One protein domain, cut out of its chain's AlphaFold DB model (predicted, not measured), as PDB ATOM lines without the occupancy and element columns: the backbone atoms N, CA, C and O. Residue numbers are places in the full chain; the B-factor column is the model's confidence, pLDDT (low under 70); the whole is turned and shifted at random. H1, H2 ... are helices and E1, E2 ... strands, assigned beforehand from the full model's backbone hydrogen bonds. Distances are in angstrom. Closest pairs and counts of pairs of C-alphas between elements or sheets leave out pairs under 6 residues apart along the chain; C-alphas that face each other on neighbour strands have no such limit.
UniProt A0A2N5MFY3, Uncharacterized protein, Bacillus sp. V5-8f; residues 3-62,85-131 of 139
ATOM      1  N   ILE A   3     200.224 253.800 165.570       83.25
ATOM      2  CA  ILE A   3     199.332 252.804 166.161       83.25
ATOM      3  C   ILE A   3     199.501 252.809 167.672       83.25
ATOM      4  O   ILE A   3     200.523 253.266 168.199       83.25
ATOM      5  N   PHE A   4     198.531 252.234 168.363       82.00
ATOM      6  CA  PHE A   4     198.638 251.946 169.781       82.00
ATOM      7  C   PHE A   4     198.977 250.480 169.968       82.00
ATOM      8  O   PHE A   4     198.242 249.603 169.524       82.00
ATOM      9  N   ILE A   5     200.064 250.194 170.674       80.94
ATOM     10  CA  ILE A   5     200.392 248.829 171.053       80.94
ATOM     11  C   ILE A   5     199.981 248.595 172.498       80.94
ATOM     12  O   ILE A   5     200.425 249.281 173.418       80.94
ATOM     13  N   THR A   6     199.128 247.602 172.695       80.44
ATOM     14  CA  THR A   6     198.697 247.128 174.005       80.44
ATOM     15  C   THR A   6     199.285 245.753 174.249       80.44
ATOM     16  O   THR A   6     199.350 244.917 173.351       80.44
ATOM     17  N   VAL A   7     199.704 245.493 175.478       77.00
ATOM     18  CA  VAL A   7     200.312 244.217 175.831       77.00
ATOM     19  C   VAL A   7     199.643 243.672 177.079       77.00
ATOM     20  O   VAL A   7     199.613 244.332 178.118       77.00
ATOM     21  N   LYS A   8     199.091 242.462 176.988       77.62
ATOM     22  CA  LYS A   8     198.329 241.815 178.061       77.62
ATOM     23  C   LYS A   8     198.916 240.441 178.361       77.62
ATOM     24  O   LYS A   8     199.241 239.684 177.458       77.62
ATOM     25  N   SER A   9     199.018 240.079 179.634       69.19
ATOM     26  CA  SER A   9     199.328 238.705 180.041       69.19
ATOM     27  C   SER A   9     198.082 238.029 180.596       69.19
ATOM     28  O   SER A   9     197.361 238.629 181.391       69.19
ATOM     29  N   LEU A  10     197.856 236.769 180.216       66.38
ATOM     30  CA  LEU A  10     196.802 235.929 180.799       66.38
ATOM     31  C   LEU A  10     197.211 235.297 182.145       66.38
ATOM     32  O   LEU A  10     196.418 234.591 182.767       66.38
ATOM     33  N   ALA A  11     198.439 235.535 182.622       61.19
ATOM     34  CA  ALA A  11     198.908 235.020 183.904       61.19
ATOM     35  C   ALA A  11     198.326 235.809 185.098       61.19
ATOM     36  O   ALA A  11     198.067 237.008 185.017       61.19
ATOM     37  N   LYS A  12     198.196 235.149 186.263       53.34
ATOM     38  CA  LYS A  12     197.622 235.718 187.507       53.34
ATOM     39  C   LYS A  12     198.296 237.009 188.014       53.34
ATOM     40  O   LYS A  12     197.718 237.695 188.855       53.34
ATOM     41  N   ARG A  13     199.503 237.358 187.547       55.06
ATOM     42  CA  ARG A  13     200.159 238.641 187.854       55.06
ATOM     43  C   ARG A  13     199.832 239.662 186.763       55.06
ATOM     44  O   ARG A  13     200.264 239.507 185.628       55.06
ATOM     45  N   LYS A  14     199.134 240.736 187.149       50.12
ATOM     46  CA  LYS A  14     198.775 241.903 186.322       50.12
ATOM     47  C   LYS A  14     200.015 242.664 185.814       50.12
ATOM     48  O   LYS A  14     200.320 243.742 186.310       50.12
ATOM     49  N   ARG A  15     200.743 242.121 184.839       53.75
ATOM     50  CA  ARG A  15     201.654 242.903 183.991       53.75
ATOM     51  C   ARG A  15     200.926 243.155 182.676       53.75
ATOM     52  O   ARG A  15     200.824 242.257 181.844       53.75
ATOM     53  N   TYR A  16     200.349 244.344 182.553       58.84
ATOM     54  CA  TYR A  16     199.777 244.850 181.313       58.84
ATOM     55  C   TYR A  16     200.427 246.199 181.018       58.84
ATOM     56  O   TYR A  16     200.627 246.998 181.931       58.84
ATOM     57  N   ILE A  17     200.800 246.412 179.762       62.97
ATOM     58  CA  ILE A  17     201.205 247.723 179.264       62.97
ATOM     59  C   ILE A  17     199.989 248.265 178.537       62.97
ATOM     60  O   ILE A  17     199.530 247.674 177.552       62.97
ATOM     61  N   ASP A  18     199.448 249.357 179.062       58.84
ATOM     62  CA  ASP A  18     198.297 250.012 178.468       58.84
ATOM     63  C   ASP A  18     198.795 251.073 177.481       58.84
ATOM     64  O   ASP A  18     199.293 252.120 177.880       58.84
ATOM     65  N   ARG A  19     198.699 250.742 176.187       66.31
ATOM     66  CA  ARG A  19     198.788 251.656 175.035       66.31
ATOM     67  C   ARG A  19     200.067 252.490 174.930       66.31
ATOM     68  O   ARG A  19     200.103 253.668 175.274       66.31
ATOM     69  N   VAL A  20     201.088 251.906 174.310       70.69
ATOM     70  CA  VAL A  20     202.282 252.634 173.858       70.69
ATOM     71  C   VAL A  20     202.113 253.060 172.408       70.69
ATOM     72  O   VAL A  20     201.722 252.261 171.559       70.69
ATOM     73  N   ILE A  21     202.418 254.323 172.124       75.62
ATOM     74  CA  ILE A  21     202.365 254.859 170.766       75.62
ATOM     75  C   ILE A  21     203.569 254.333 169.989       75.62
ATOM     76  O   ILE A  21     204.723 254.547 170.367       75.62
ATOM     77  N   PHE A  22     203.301 253.668 168.872       74.56
ATOM     78  CA  PHE A  22     204.330 253.220 167.951       74.56
ATOM     79  C   PHE A  22     204.132 253.878 166.596       74.56
ATOM     80  O   PHE A  22     203.140 253.650 165.907       74.56
ATOM     81  N   GLU A  23     205.105 254.692 166.205       75.12
ATOM     82  CA  GLU A  23     205.139 255.276 164.871       75.12
ATOM     83  C   GLU A  23     205.953 254.388 163.925       75.12
ATOM     84  O   GLU A  23     207.129 254.106 164.176       75.12
ATOM     85  N   PHE A  24     205.319 253.956 162.836       70.44
ATOM     86  CA  PHE A  24     205.973 253.304 161.708       70.44
ATOM     87  C   PHE A  24     206.363 254.324 160.643       70.44
ATOM     88  O   PHE A  24     205.540 255.152 160.231       70.44
ATOM     89  N   ALA A  25     207.587 254.175 160.131       69.12
ATOM     90  CA  ALA A  25     208.037 254.848 158.915       69.12
ATOM     91  C   ALA A  25     207.344 254.280 157.661       69.12
ATOM     92  O   ALA A  25     206.927 255.040 156.792       69.12
ATOM     93  N   THR A  26     207.151 252.958 157.612       72.31
ATOM     94  CA  THR A  26     206.511 252.239 156.499       72.31
ATOM     95  C   THR A  26     205.367 251.386 157.030       72.31
ATOM     96  O   THR A  26     205.528 250.725 158.054       72.31
ATOM     97  N   LYS A  27     204.218 251.390 156.346       76.88
ATOM     98  CA  LYS A  27     203.072 250.549 156.709       76.88
ATOM     99  C   LYS A  27     203.454 249.068 156.549       76.88
ATOM    100  O   LYS A  27     203.773 248.686 155.424       76.88
ATOM    101  N   PRO A  28     203.430 248.254 157.619       80.56
ATOM    102  CA  PRO A  28     203.667 246.823 157.489       80.56
ATOM    103  C   PRO A  28     202.475 246.176 156.775       80.56
ATOM    104  O   PRO A  28     201.321 246.471 157.091       80.56
ATOM    105  N   CYS A  29     202.763 245.310 155.810       83.00
ATOM    106  CA  CYS A  29     201.763 244.578 155.032       83.00
ATOM    107  C   CYS A  29     201.482 243.191 155.615       83.00
ATOM    108  O   CYS A  29     200.417 242.632 155.360       83.00
ATOM    109  N   THR A  30     202.414 242.645 156.400       88.50
ATOM    110  CA  THR A  30     202.313 241.316 157.022       88.50
ATOM    111  C   THR A  30     202.590 241.370 158.522       88.50
ATOM    112  O   THR A  30     203.289 242.261 159.020       88.50
ATOM    113  N   LEU A  31     202.078 240.387 159.264       87.00
ATOM    114  CA  LEU A  31     202.363 240.257 160.694       87.00
ATOM    115  C   LEU A  31     203.870 240.077 160.956       87.00
ATOM    116  O   LEU A  31     204.407 240.614 161.927       87.00
ATOM    117  N   LYS A  32     204.581 239.385 160.063       86.94
ATOM    118  CA  LYS A  32     206.038 239.241 160.136       86.94
ATOM    119  C   LYS A  32     206.764 240.586 160.088       86.94
ATOM    120  O   LYS A  32     207.664 240.827 160.897       86.94
ATOM    121  N   GLU A  33     206.378 241.468 159.168       87.19
ATOM    122  CA  GLU A  33     206.940 242.822 159.069       87.19
ATOM    123  C   GLU A  33     206.625 243.654 160.311       87.19
ATOM    124  O   GLU A  33     207.503 244.351 160.822       87.19
ATOM    125  N   LEU A  34     205.404 243.526 160.838       86.25
ATOM    126  CA  LEU A  34     204.982 244.183 162.071       86.25
ATOM    127  C   LEU A  34     205.867 243.773 163.257       86.25
ATOM    128  O   LEU A  34     206.445 244.634 163.925       86.25
ATOM    129  N   ILE A  35     206.017 242.466 163.495       84.62
ATOM    130  CA  ILE A  35     206.859 241.927 164.574       84.62
ATOM    131  C   ILE A  35     208.309 242.378 164.380       84.62
ATOM    132  O   ILE A  35     208.937 242.860 165.322       84.62
ATOM    133  N   THR A  36     208.828 242.300 163.153       85.06
ATOM    134  CA  THR A  36     210.202 242.704 162.825       85.06
ATOM    135  C   THR A  36     210.449 244.179 163.134       85.06
ATOM    136  O   THR A  36     211.446 244.516 163.776       85.06
ATOM    137  N   ALA A  37     209.544 245.070 162.725       84.31
ATOM    138  CA  ALA A  37     209.659 246.504 162.972       84.31
ATOM    139  C   ALA A  37     209.587 246.831 164.471       84.31
ATOM    140  O   ALA A  37     210.397 247.620 164.970       84.31
ATOM    141  N   ILE A  38     208.678 246.180 165.205       80.81
ATOM    142  CA  ILE A  38     208.552 246.338 166.658       80.81
ATOM    143  C   ILE A  38     209.834 245.877 167.349       80.81
ATOM    144  O   ILE A  38     210.416 246.639 168.121       80.81
ATOM    145  N   VAL A  39     210.320 244.669 167.061       80.56
ATOM    146  CA  VAL A  39     211.552 244.133 167.661       80.56
ATOM    147  C   VAL A  39     212.758 244.996 167.303       80.56
ATOM    148  O   VAL A  39     213.590 245.268 168.162       80.56
ATOM    149  N   THR A  40     212.827 245.510 166.075       80.69
ATOM    150  CA  THR A  40     213.919 246.394 165.647       80.69
ATOM    151  C   THR A  40     213.958 247.686 166.442       80.69
ATOM    152  O   THR A  40     215.023 248.068 166.939       80.69
ATOM    153  N   LYS A  41     212.806 248.341 166.619       77.81
ATOM    154  CA  LYS A  41     212.717 249.537 167.463       77.81
ATOM    155  C   LYS A  41     213.060 249.203 168.914       77.81
ATOM    156  O   LYS A  41     213.764 249.976 169.554       77.81
ATOM    157  N   ASN A  42     212.647 248.028 169.393       72.00
ATOM    158  CA  ASN A  42     212.940 247.574 170.747       72.00
ATOM    159  C   ASN A  42     214.455 247.354 170.979       72.00
ATOM    160  O   ASN A  42     215.072 247.955 171.852       72.00
ATOM    161  N   VAL A  43     215.118 246.555 170.150       74.25
ATOM    162  CA  VAL A  43     216.559 246.289 170.308       74.25
ATOM    163  C   VAL A  43     217.388 247.565 170.110       74.25
ATOM    164  O   VAL A  43     218.400 247.767 170.785       74.25
ATOM    165  N   THR A  44     216.961 248.455 169.211       71.62
ATOM    166  CA  THR A  44     217.654 249.729 168.970       71.62
ATOM    167  C   THR A  44     217.470 250.704 170.134       71.62
ATOM    168  O   THR A  44     218.461 251.262 170.597       71.62
ATOM    169  N   GLY A  45     216.250 250.862 170.658       66.62
ATOM    170  CA  GLY A  45     215.971 251.724 171.814       66.62
ATOM    171  C   GLY A  45     216.698 251.260 173.077       66.62
ATOM    172  O   GLY A  45     217.313 252.066 173.773       66.62
ATOM    173  N   PHE A  46     216.753 249.944 173.307       58.66
ATOM    174  CA  PHE A  46     217.501 249.368 174.424       58.66
ATOM    175  C   PHE A  46     219.007 249.680 174.356       58.66
ATOM    176  O   PHE A  46     219.633 249.966 175.374       58.66
ATOM    177  N   ARG A  47     219.603 249.673 173.156       61.94
ATOM    178  CA  ARG A  47     221.033 249.987 172.956       61.94
ATOM    179  C   ARG A  47     221.379 251.452 173.229       61.94
ATOM    180  O   ARG A  47     222.526 251.723 173.576       61.94
ATOM    181  N   VAL A  48     220.432 252.370 173.039       58.44
ATOM    182  CA  VAL A  48     220.646 253.819 173.209       58.44
ATOM    183  C   VAL A  48     220.520 254.246 174.680       58.44
ATOM    184  O   VAL A  48     221.023 255.300 175.052       58.44
ATOM    185  N   GLY A  49     219.975 253.392 175.556       51.78
ATOM    186  CA  GLY A  49     219.894 253.663 176.998       51.78
ATOM    187  C   GLY A  49     218.755 254.607 177.395       51.78
ATOM    188  O   GLY A  49     218.670 254.998 178.559       51.78
ATOM    189  N   ASP A  50     217.858 254.933 176.463       45.16
ATOM    190  CA  ASP A  50     216.670 255.737 176.731       45.16
ATOM    191  C   ASP A  50     215.618 254.888 177.461       45.16
ATOM    192  O   ASP A  50     214.847 254.121 176.885       45.16
ATOM    193  N   ALA A  51     215.613 255.016 178.787       43.38
ATOM    194  CA  ALA A  51     214.733 254.293 179.701       43.38
ATOM    195  C   ALA A  51     213.259 254.749 179.663       43.38
ATOM    196  O   ALA A  51     212.452 254.217 180.429       43.38
ATOM    197  N   SER A  52     212.905 255.728 178.823       41.44
ATOM    198  CA  SER A  52     211.561 256.316 178.738       41.44
ATOM    199  C   SER A  52     210.562 255.489 177.923       41.44
ATOM    200  O   SER A  52     209.364 255.611 178.158       41.44
ATOM    201  N   ASP A  53     211.033 254.595 177.049       46.19
ATOM    202  CA  ASP A  53     210.193 253.777 176.159       46.19
ATOM    203  C   ASP A  53     210.219 252.293 176.561       46.19
ATOM    204  O   ASP A  53     210.475 251.423 175.735       46.19
ATOM    205  N   GLN A  54     209.998 251.974 177.845       47.56
ATOM    206  CA  GLN A  54     210.044 250.600 178.385       47.56
ATOM    207  C   GLN A  54     208.906 249.696 177.871       47.56
ATOM    208  O   GLN A  54     208.031 249.252 178.609       47.56
ATOM    209  N   PHE A  55     208.958 249.371 176.585       50.75
ATOM    210  CA  PHE A  55     208.191 248.320 175.923       50.75
ATOM    211  C   PHE A  55     208.893 246.943 176.049       50.75
ATOM    212  O   PHE A  55     208.301 245.892 175.806       50.75
ATOM    213  N   PHE A  56     210.158 246.945 176.492       51.12
ATOM    214  CA  PHE A  56     211.157 245.887 176.266       51.12
ATOM    215  C   PHE A  56     211.028 244.598 177.101       51.12
ATOM    216  O   PHE A  56     211.881 243.725 176.998       51.12
ATOM    217  N   GLY A  57     210.008 244.451 177.950       51.38
ATOM    218  CA  GLY A  57     209.892 243.285 178.842       51.38
ATOM    219  C   GLY A  57     209.062 242.117 178.302       51.38
ATOM    220  O   GLY A  57     208.903 241.118 179.002       51.38
ATOM    221  N   PHE A  58     208.443 242.256 177.126       49.22
ATOM    222  CA  PHE A  58     207.372 241.342 176.706       49.22
ATOM    223  C   PHE A  58     207.612 240.606 175.387       49.22
ATOM    224  O   PHE A  58     207.081 239.512 175.205       49.22
ATOM    225  N   LEU A  59     208.421 241.177 174.495       53.53
ATOM    226  CA  LEU A  59     208.940 240.503 173.304       53.53
ATOM    227  C   LEU A  59     210.423 240.202 173.562       53.53
ATOM    228  O   LEU A  59     211.105 241.031 174.162       53.53
ATOM    229  N   PRO A  60     210.907 238.997 173.236       49.09
ATOM    230  CA  PRO A  60     211.944 238.355 174.025       49.09
ATOM    231  C   PRO A  60     213.318 238.997 173.840       49.09
ATOM    232  O   PRO A  60     213.967 238.813 172.815       49.09
ATOM    233  N   ALA A  61     213.796 239.603 174.922       40.84
ATOM    234  CA  ALA A  61     215.140 239.369 175.417       40.84
ATOM    235  C   ALA A  61     215.097 238.143 176.343       40.84
ATOM    236  O   ALA A  61     214.922 238.275 177.548       40.84
ATOM    237  N   SER A  62     215.100 236.940 175.757       41.00
ATOM    238  CA  SER A  62     215.276 235.640 176.433       41.00
ATOM    239  C   SER A  62     214.801 235.541 177.900       41.00
ATOM    240  O   SER A  62     215.618 235.563 178.817       41.00
ATOM    241  N   ASP A  85     221.753 240.576 169.361       72.56
ATOM    242  CA  ASP A  85     221.811 240.680 167.917       72.56
ATOM    243  C   ASP A  85     220.382 240.907 167.433       72.56
ATOM    244  O   ASP A  85     219.491 240.106 167.714       72.56
ATOM    245  N   LEU A  86     220.174 242.016 166.726       76.12
ATOM    246  CA  LEU A  86     218.881 242.403 166.182       76.12
ATOM    247  C   LEU A  86     218.231 241.234 165.431       76.12
ATOM    248  O   LEU A  86     217.044 240.967 165.606       76.12
ATOM    249  N   GLN A  87     219.024 240.519 164.632       77.56
ATOM    250  CA  GLN A  87     218.541 239.384 163.850       77.56
ATOM    251  C   GLN A  87     218.101 238.231 164.752       77.56
ATOM    252  O   GLN A  87     217.043 237.645 164.534       77.56
ATOM    253  N   GLN A  88     218.862 237.952 165.811       79.56
ATOM    254  CA  GLN A  88     218.515 236.908 166.770       79.56
ATOM    255  C   GLN A  88     217.213 237.233 167.510       79.56
ATOM    256  O   GLN A  88     216.375 236.346 167.676       79.56
ATOM    257  N   SER A  89     217.010 238.487 167.925       78.44
ATOM    258  CA  SER A  89     215.772 238.907 168.591       78.44
ATOM    259  C   SER A  89     214.564 238.807 167.656       78.44
ATOM    260  O   SER A  89     213.503 238.359 168.086       78.44
ATOM    261  N   ILE A  90     214.718 239.163 166.371       81.25
ATOM    262  CA  ILE A  90     213.644 239.037 165.370       81.25
ATOM    263  C   ILE A  90     213.249 237.572 165.195       81.25
ATOM    264  O   ILE A  90     212.069 237.244 165.311       81.25
ATOM    265  N   VAL A  91     214.224 236.687 164.968       82.56
ATOM    266  CA  VAL A  91     213.973 235.246 164.810       82.56
ATOM    267  C   VAL A  91     213.287 234.685 166.051       82.56
ATOM    268  O   VAL A  91     212.276 234.007 165.936       82.56
ATOM    269  N   THR A  92     213.779 235.034 167.240       81.88
ATOM    270  CA  THR A  92     213.208 234.550 168.505       81.88
ATOM    271  C   THR A  92     211.758 235.004 168.683       81.88
ATOM    272  O   THR A  92     210.925 234.218 169.128       81.88
ATOM    273  N   ALA A  93     211.431 236.249 168.329       82.56
ATOM    274  CA  ALA A  93     210.058 236.742 168.395       82.56
ATOM    275  C   ALA A  93     209.139 236.010 167.406       82.56
ATOM    276  O   ALA A  93     208.047 235.598 167.784       82.56
ATOM    277  N   ILE A  94     209.599 235.796 166.171       84.94
ATOM    278  CA  ILE A  94     208.846 235.053 165.152       84.94
ATOM    279  C   ILE A  94     208.580 233.617 165.619       84.94
ATOM    280  O   ILE A  94     207.430 233.193 165.637       84.94
ATOM    281  N   THR A  95     209.610 232.901 166.074       81.75
ATOM    282  CA  THR A  95     209.458 231.529 166.577       81.75
ATOM    283  C   THR A  95     208.529 231.473 167.789       81.75
ATOM    284  O   THR A  95     207.681 230.598 167.868       81.75
ATOM    285  N   ALA A  96     208.598 232.444 168.703       80.88
ATOM    286  CA  ALA A  96     207.693 232.502 169.852       80.88
ATOM    287  C   ALA A  96     206.213 232.691 169.458       80.88
ATOM    288  O   ALA A  96     205.328 232.225 170.180       80.88
ATOM    289  N   PHE A  97     205.939 233.367 168.339       84.69
ATOM    290  CA  PHE A  97     204.593 233.438 167.768       84.69
ATOM    291  C   PHE A  97     204.160 232.082 167.198       84.69
ATOM    292  O   PHE A  97     203.071 231.615 167.518       84.69
ATOM    293  N   GLU A  98     205.021 231.431 166.412       84.88
ATOM    294  CA  GLU A  98     204.756 230.099 165.839       84.88
ATOM    295  C   GLU A  98     204.541 229.032 166.926       84.88
ATOM    296  O   GLU A  98     203.650 228.195 166.808       84.88
ATOM    297  N   ASP A  99     205.289 229.121 168.027       80.75
ATOM    298  CA  ASP A  99     205.159 228.266 169.211       80.75
ATOM    299  C   ASP A  99     203.891 228.571 170.040       80.75
ATOM    300  O   ASP A  99     203.594 227.886 171.023       80.75
ATOM    301  N   GLY A 100     203.139 229.622 169.690       79.69
ATOM    302  CA  GLY A 100     201.918 230.029 170.387       79.69
ATOM    303  C   GLY A 100     202.159 230.605 171.786       79.69
ATOM    304  O   GLY A 100     201.248 230.614 172.620       79.69
ATOM    305  N   LEU A 101     203.371 231.096 172.078       80.44
ATOM    306  CA  LEU A 101     203.700 231.726 173.366       80.44
ATOM    307  C   LEU A 101     202.980 233.067 173.548       80.44
ATOM    308  O   LEU A 101     202.743 233.514 174.676       80.44
ATOM    309  N   TYR A 102     202.614 233.712 172.445       82.50
ATOM    310  CA  TYR A 102     201.748 234.877 172.444       82.50
ATOM    311  C   TYR A 102     200.854 234.903 171.203       82.50
ATOM    312  O   TYR A 102     201.196 234.354 170.162       82.50
ATOM    313  N   LYS A 103     199.712 235.577 171.329       86.00
ATOM    314  CA  LYS A 103     198.757 235.855 170.249       86.00
ATOM    315  C   LYS A 103     198.779 237.340 169.905       86.00
ATOM    316  O   LYS A 103     199.069 238.167 170.776       86.00
ATOM    317  N   VAL A 104     198.456 237.677 168.661       87.69
ATOM    318  CA  VAL A 104     198.408 239.063 168.176       87.69
ATOM    319  C   VAL A 104     197.015 239.369 167.655       87.69
ATOM    320  O   VAL A 104     196.462 238.608 166.867       87.69
ATOM    321  N   PHE A 105     196.471 240.497 168.093       88.06
ATOM    322  CA  PHE A 105     195.174 241.006 167.672       88.06
ATOM    323  C   PHE A 105     195.333 242.395 167.068       88.06
ATOM    324  O   PHE A 105     196.105 243.205 167.586       88.06
ATOM    325  N   ILE A 106     194.581 242.684 166.014       87.38
ATOM    326  CA  ILE A 106     194.445 244.023 165.434       87.38
ATOM    327  C   ILE A 106     192.981 244.420 165.618       87.38
ATOM    328  O   ILE A 106     192.086 243.796 165.054       87.38
ATOM    329  N   GLY A 107     192.722 245.397 166.489       86.00
ATOM    330  CA  GLY A 107     191.368 245.661 166.976       86.00
ATOM    331  C   GLY A 107     190.809 244.447 167.726       86.00
ATOM    332  O   GLY A 107     191.277 244.127 168.821       86.00
ATOM    333  N   GLU A 108     189.824 243.776 167.124       84.12
ATOM    334  CA  GLU A 108     189.191 242.552 167.645       84.12
ATOM    335  C   GLU A 108     189.532 241.294 166.825       84.12
ATOM    336  O   GLU A 108     189.145 240.190 167.207       84.12
ATOM    337  N   GLU A 109     190.280 241.431 165.728       87.12
ATOM    338  CA  GLU A 109     190.628 240.318 164.843       87.12
ATOM    339  C   GLU A 109     191.940 239.656 165.282       87.12
ATOM    340  O   GLU A 109     192.967 240.324 165.430       87.12
ATOM    341  N   GLU A 110     191.913 238.335 165.494       89.06
ATOM    342  CA  GLU A 110     193.117 237.538 165.749       89.06
ATOM    343  C   GLU A 110     193.864 237.282 164.436       89.06
ATOM    344  O   GLU A 110     193.284 236.794 163.466       89.06
ATOM    345  N   ILE A 111     195.167 237.569 164.414       89.81
ATOM    346  CA  ILE A 111     196.027 237.229 163.280       89.81
ATOM    347  C   ILE A 111     196.783 235.946 163.611       89.81
ATOM    348  O   ILE A 111     197.674 235.946 164.459       89.81
ATOM    349  N   GLU A 112     196.435 234.859 162.926       86.44
ATOM    350  CA  GLU A 112     196.991 233.523 163.185       86.44
ATOM    351  C   GLU A 112     198.222 233.190 162.326       86.44
ATOM    352  O   GLU A 112     199.013 232.322 162.683       86.44
ATOM    353  N   GLN A 113     198.407 233.874 161.191       88.94
ATOM    354  CA  GLN A 113     199.478 233.580 160.234       88.94
ATOM    355  C   GLN A 113     200.408 234.777 160.036       88.94
ATOM    356  O   GLN A 113     199.962 235.906 159.829       88.94
ATOM    357  N   LEU A 114     201.716 234.507 160.031       86.44
ATOM    358  CA  LEU A 114     202.768 235.514 159.848       86.44
ATOM    359  C   LEU A 114     202.690 236.233 158.498       86.44
ATOM    360  O   LEU A 114     202.931 237.440 158.433       86.44
ATOM    361  N   ASP A 115     202.345 235.489 157.449       86.38
ATOM    362  CA  ASP A 115     202.262 235.981 156.072       86.38
ATOM    363  C   ASP A 115     200.855 236.487 155.709       86.38
ATOM    364  O   ASP A 115     200.627 236.916 154.577       86.38
ATOM    365  N   SER A 116     199.908 236.456 156.657       80.06
ATOM    366  CA  SER A 116     198.568 236.993 156.424       80.06
ATOM    367  C   SER A 116     198.649 238.496 156.140       80.06
ATOM    368  O   SER A 116     199.334 239.217 156.884       80.06
ATOM    369  N   PRO A 117     197.967 238.993 155.091       82.19
ATOM    370  CA  PRO A 117     197.889 240.418 154.839       82.19
ATOM    371  C   PRO A 117     197.147 241.095 155.991       82.19
ATOM    372  O   PRO A 117     196.012 240.751 156.316       82.19
ATOM    373  N   ILE A 118     197.791 242.086 156.593       83.44
ATOM    374  CA  ILE A 118     197.219 242.879 157.680       83.44
ATOM    375  C   ILE A 118     196.706 244.210 157.132       83.44
ATOM    376  O   ILE A 118     197.438 245.005 156.538       83.44
ATOM    377  N   LEU A 119     195.423 244.480 157.351       79.31
ATOM    378  CA  LEU A 119     194.808 245.760 157.022       79.31
ATOM    379  C   LEU A 119     194.801 246.641 158.267       79.31
ATOM    380  O   LEU A 119     193.814 246.691 158.984       79.31
ATOM    381  N   MET A 120     195.908 247.344 158.512       78.44
ATOM    382  CA  MET A 120     195.958 248.356 159.573       78.44
ATOM    383  C   MET A 120     195.701 249.770 159.058       78.44
ATOM    384  O   MET A 120     196.132 250.138 157.957       78.44
ATOM    385  N   GLN A 121     195.026 250.565 159.874       80.00
ATOM    386  CA  GLN A 121     194.780 251.992 159.715       80.00
ATOM    387  C   GLN A 121     195.572 252.799 160.754       80.00
ATOM    388  O   GLN A 121     196.217 252.251 161.650       80.00
ATOM    389  N   ASP A 122     195.586 254.120 160.582       78.75
ATOM    390  CA  ASP A 122     196.154 255.020 161.588       78.75
ATOM    391  C   ASP A 122     195.298 254.955 162.862       78.75
ATOM    392  O   ASP A 122     194.083 254.812 162.777       78.75
ATOM    393  N   GLU A 123     195.936 255.041 164.026       82.00
ATOM    394  CA  GLU A 123     195.316 254.925 165.355       82.00
ATOM    395  C   GLU A 123     194.753 253.537 165.709       82.00
ATOM    396  O   GLU A 123     194.152 253.368 166.773       82.00
ATOM    397  N   ASP A 124     195.021 252.514 164.892       86.06
ATOM    398  CA  ASP A 124     194.641 251.143 165.224       86.06
ATOM    399  C   ASP A 124     195.343 250.638 166.486       86.06
ATOM    400  O   ASP A 124     196.482 250.999 166.808       86.06
ATOM    401  N   VAL A 125     194.650 249.750 167.198       84.12
ATOM    402  CA  VAL A 125     195.167 249.117 168.409       84.12
ATOM    403  C   VAL A 125     195.654 247.712 168.084       84.12
ATOM    404  O   VAL A 125     194.859 246.818 167.805       84.12
ATOM    405  N   VAL A 126     196.961 247.493 168.198       86.62
ATOM    406  CA  VAL A 126     197.564 246.161 168.129       86.62
ATOM    407  C   VAL A 126     197.722 245.622 169.542       86.62
ATOM    408  O   VAL A 126     198.406 246.225 170.369       86.62
ATOM    409  N   THR A 127     197.109 244.481 169.839       86.25
ATOM    410  CA  THR A 127     197.191 243.842 171.154       86.25
ATOM    411  C   THR A 127     198.019 242.564 171.098       86.25
ATOM    412  O   THR A 127     197.660 241.611 170.414       86.25
ATOM    413  N   PHE A 128     199.094 242.507 171.880       84.44
ATOM    414  CA  PHE A 128     199.877 241.293 172.110       84.44
ATOM    415  C   PHE A 128     199.418 240.631 173.404       84.44
ATOM    416  O   PHE A 128     199.429 241.259 174.465       84.44
ATOM    417  N   ILE A 129     199.032 239.360 173.337       81.50
ATOM    418  CA  ILE A 129     198.576 238.596 174.496       81.50
ATOM    419  C   ILE A 129     199.541 237.448 174.761       81.50
ATOM    420  O   ILE A 129     199.571 236.490 173.997       81.50
ATOM    421  N   ARG A 130     200.300 237.494 175.861       78.00
ATOM    422  CA  ARG A 130     201.132 236.349 176.272       78.00
ATOM    423  C   ARG A 130     200.256 235.254 176.852       78.00
ATOM    424  O   ARG A 130     199.531 235.476 177.831       78.00
ATOM    425  N   VAL A 131     200.396 234.070 176.277       75.44
ATOM    426  CA  VAL A 131     199.720 232.853 176.700       75.44
ATOM    427  C   VAL A 131     200.673 232.071 177.602       75.44
ATOM    428  O   VAL A 131     201.888 232.070 177.419       75.44
TER     429      VAL A 131
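Overview. This is residues 3 to 62 and 85 to 131 of the 139 residues of an uncharacterized protein of Bacillus sp. V5-8f (UniProt A0A2N5MFY3). A strongly twisted sheet of five strands has a pair of helices to one side of it; H1 and H2 pack on each other, running opposite ways, and meet the sheet with only part of their length. Residues 47 to 52, of which 47 and 48 belong to H1, stick out beyond the helix pair. The printed part has 107 residues with two named helices and five named strands, in the order E1 E2 H1 H2 E3 E4 E5. The sheet is mixed, in the order E2 E1 E5 E3 E4, and the class is mixed, helices and strands. The whole is compact, with a radius of gyration of the C-alphas of 13.0 A and spans of 36 by 33 by 26 A.

Along the chain. Find C-alpha 3 at (199.332, 252.804, 166.161); from there E1, residues 3 to 9, runs 19.8 A. E2, residues 16 to 23, spans 20.2 A. At C-alpha 31, (202.363, 240.257, 160.694), H1 begins and runs 26.0 A through residues 31 to 48. H2 holds residues 86 to 98 and spans 18.7 A. Next come E3, residues 102 to 106, and E4, residues 109 to 111. E5, residues 125 to 130, runs 16.1 A and ends at C-alpha 130, (201.132, 236.349, 176.272).

Arrangement. Begin with the hairpin of E1 and E2, antiparallel, where N 5 and O 20 are 2.8 A apart. On its other side E1 is parallel to E5, with N 6 and O 126 at 2.8 A. E5 and E3 are antiparallel, with N 105 and O 127 at 2.8 A. E3 and E4 form a second hairpin, antiparallel, with N 106 and O 109 at 2.9 A. The edge strands E2 and E4 are apart. H1 is on the sheet but only grazes it, with its residues 31 to 41; it is near E2. H2 is on the sheet and also only grazes it, with its residues 93 to 97; look at the C-alphas of Phe 97 and Lys 103, the closest of H2 and E3, 6.8 A apart. H1 and H2 touch at a steep tilt of 41 degrees, and their closest C-alphas, Thr 36 and Ile 90, are 5.6 A apart. In H1 and H2 every O i to N i+4 pair is within hydrogen-bond range.

Size, cuts and confidence. Look for the two C-alphas farthest apart at Lys 12 and Thr 26, 36.2 A. Residues 63 to 84 are not printed, and C-alphas 62 and 85 stand 11.9 A apart across this cut. The link from E4 to E5, 13 residues, is long. The mean pLDDT of the printed part is 74.0; look for values under 70 at residues 9 to 19, 25 and 45 to 62.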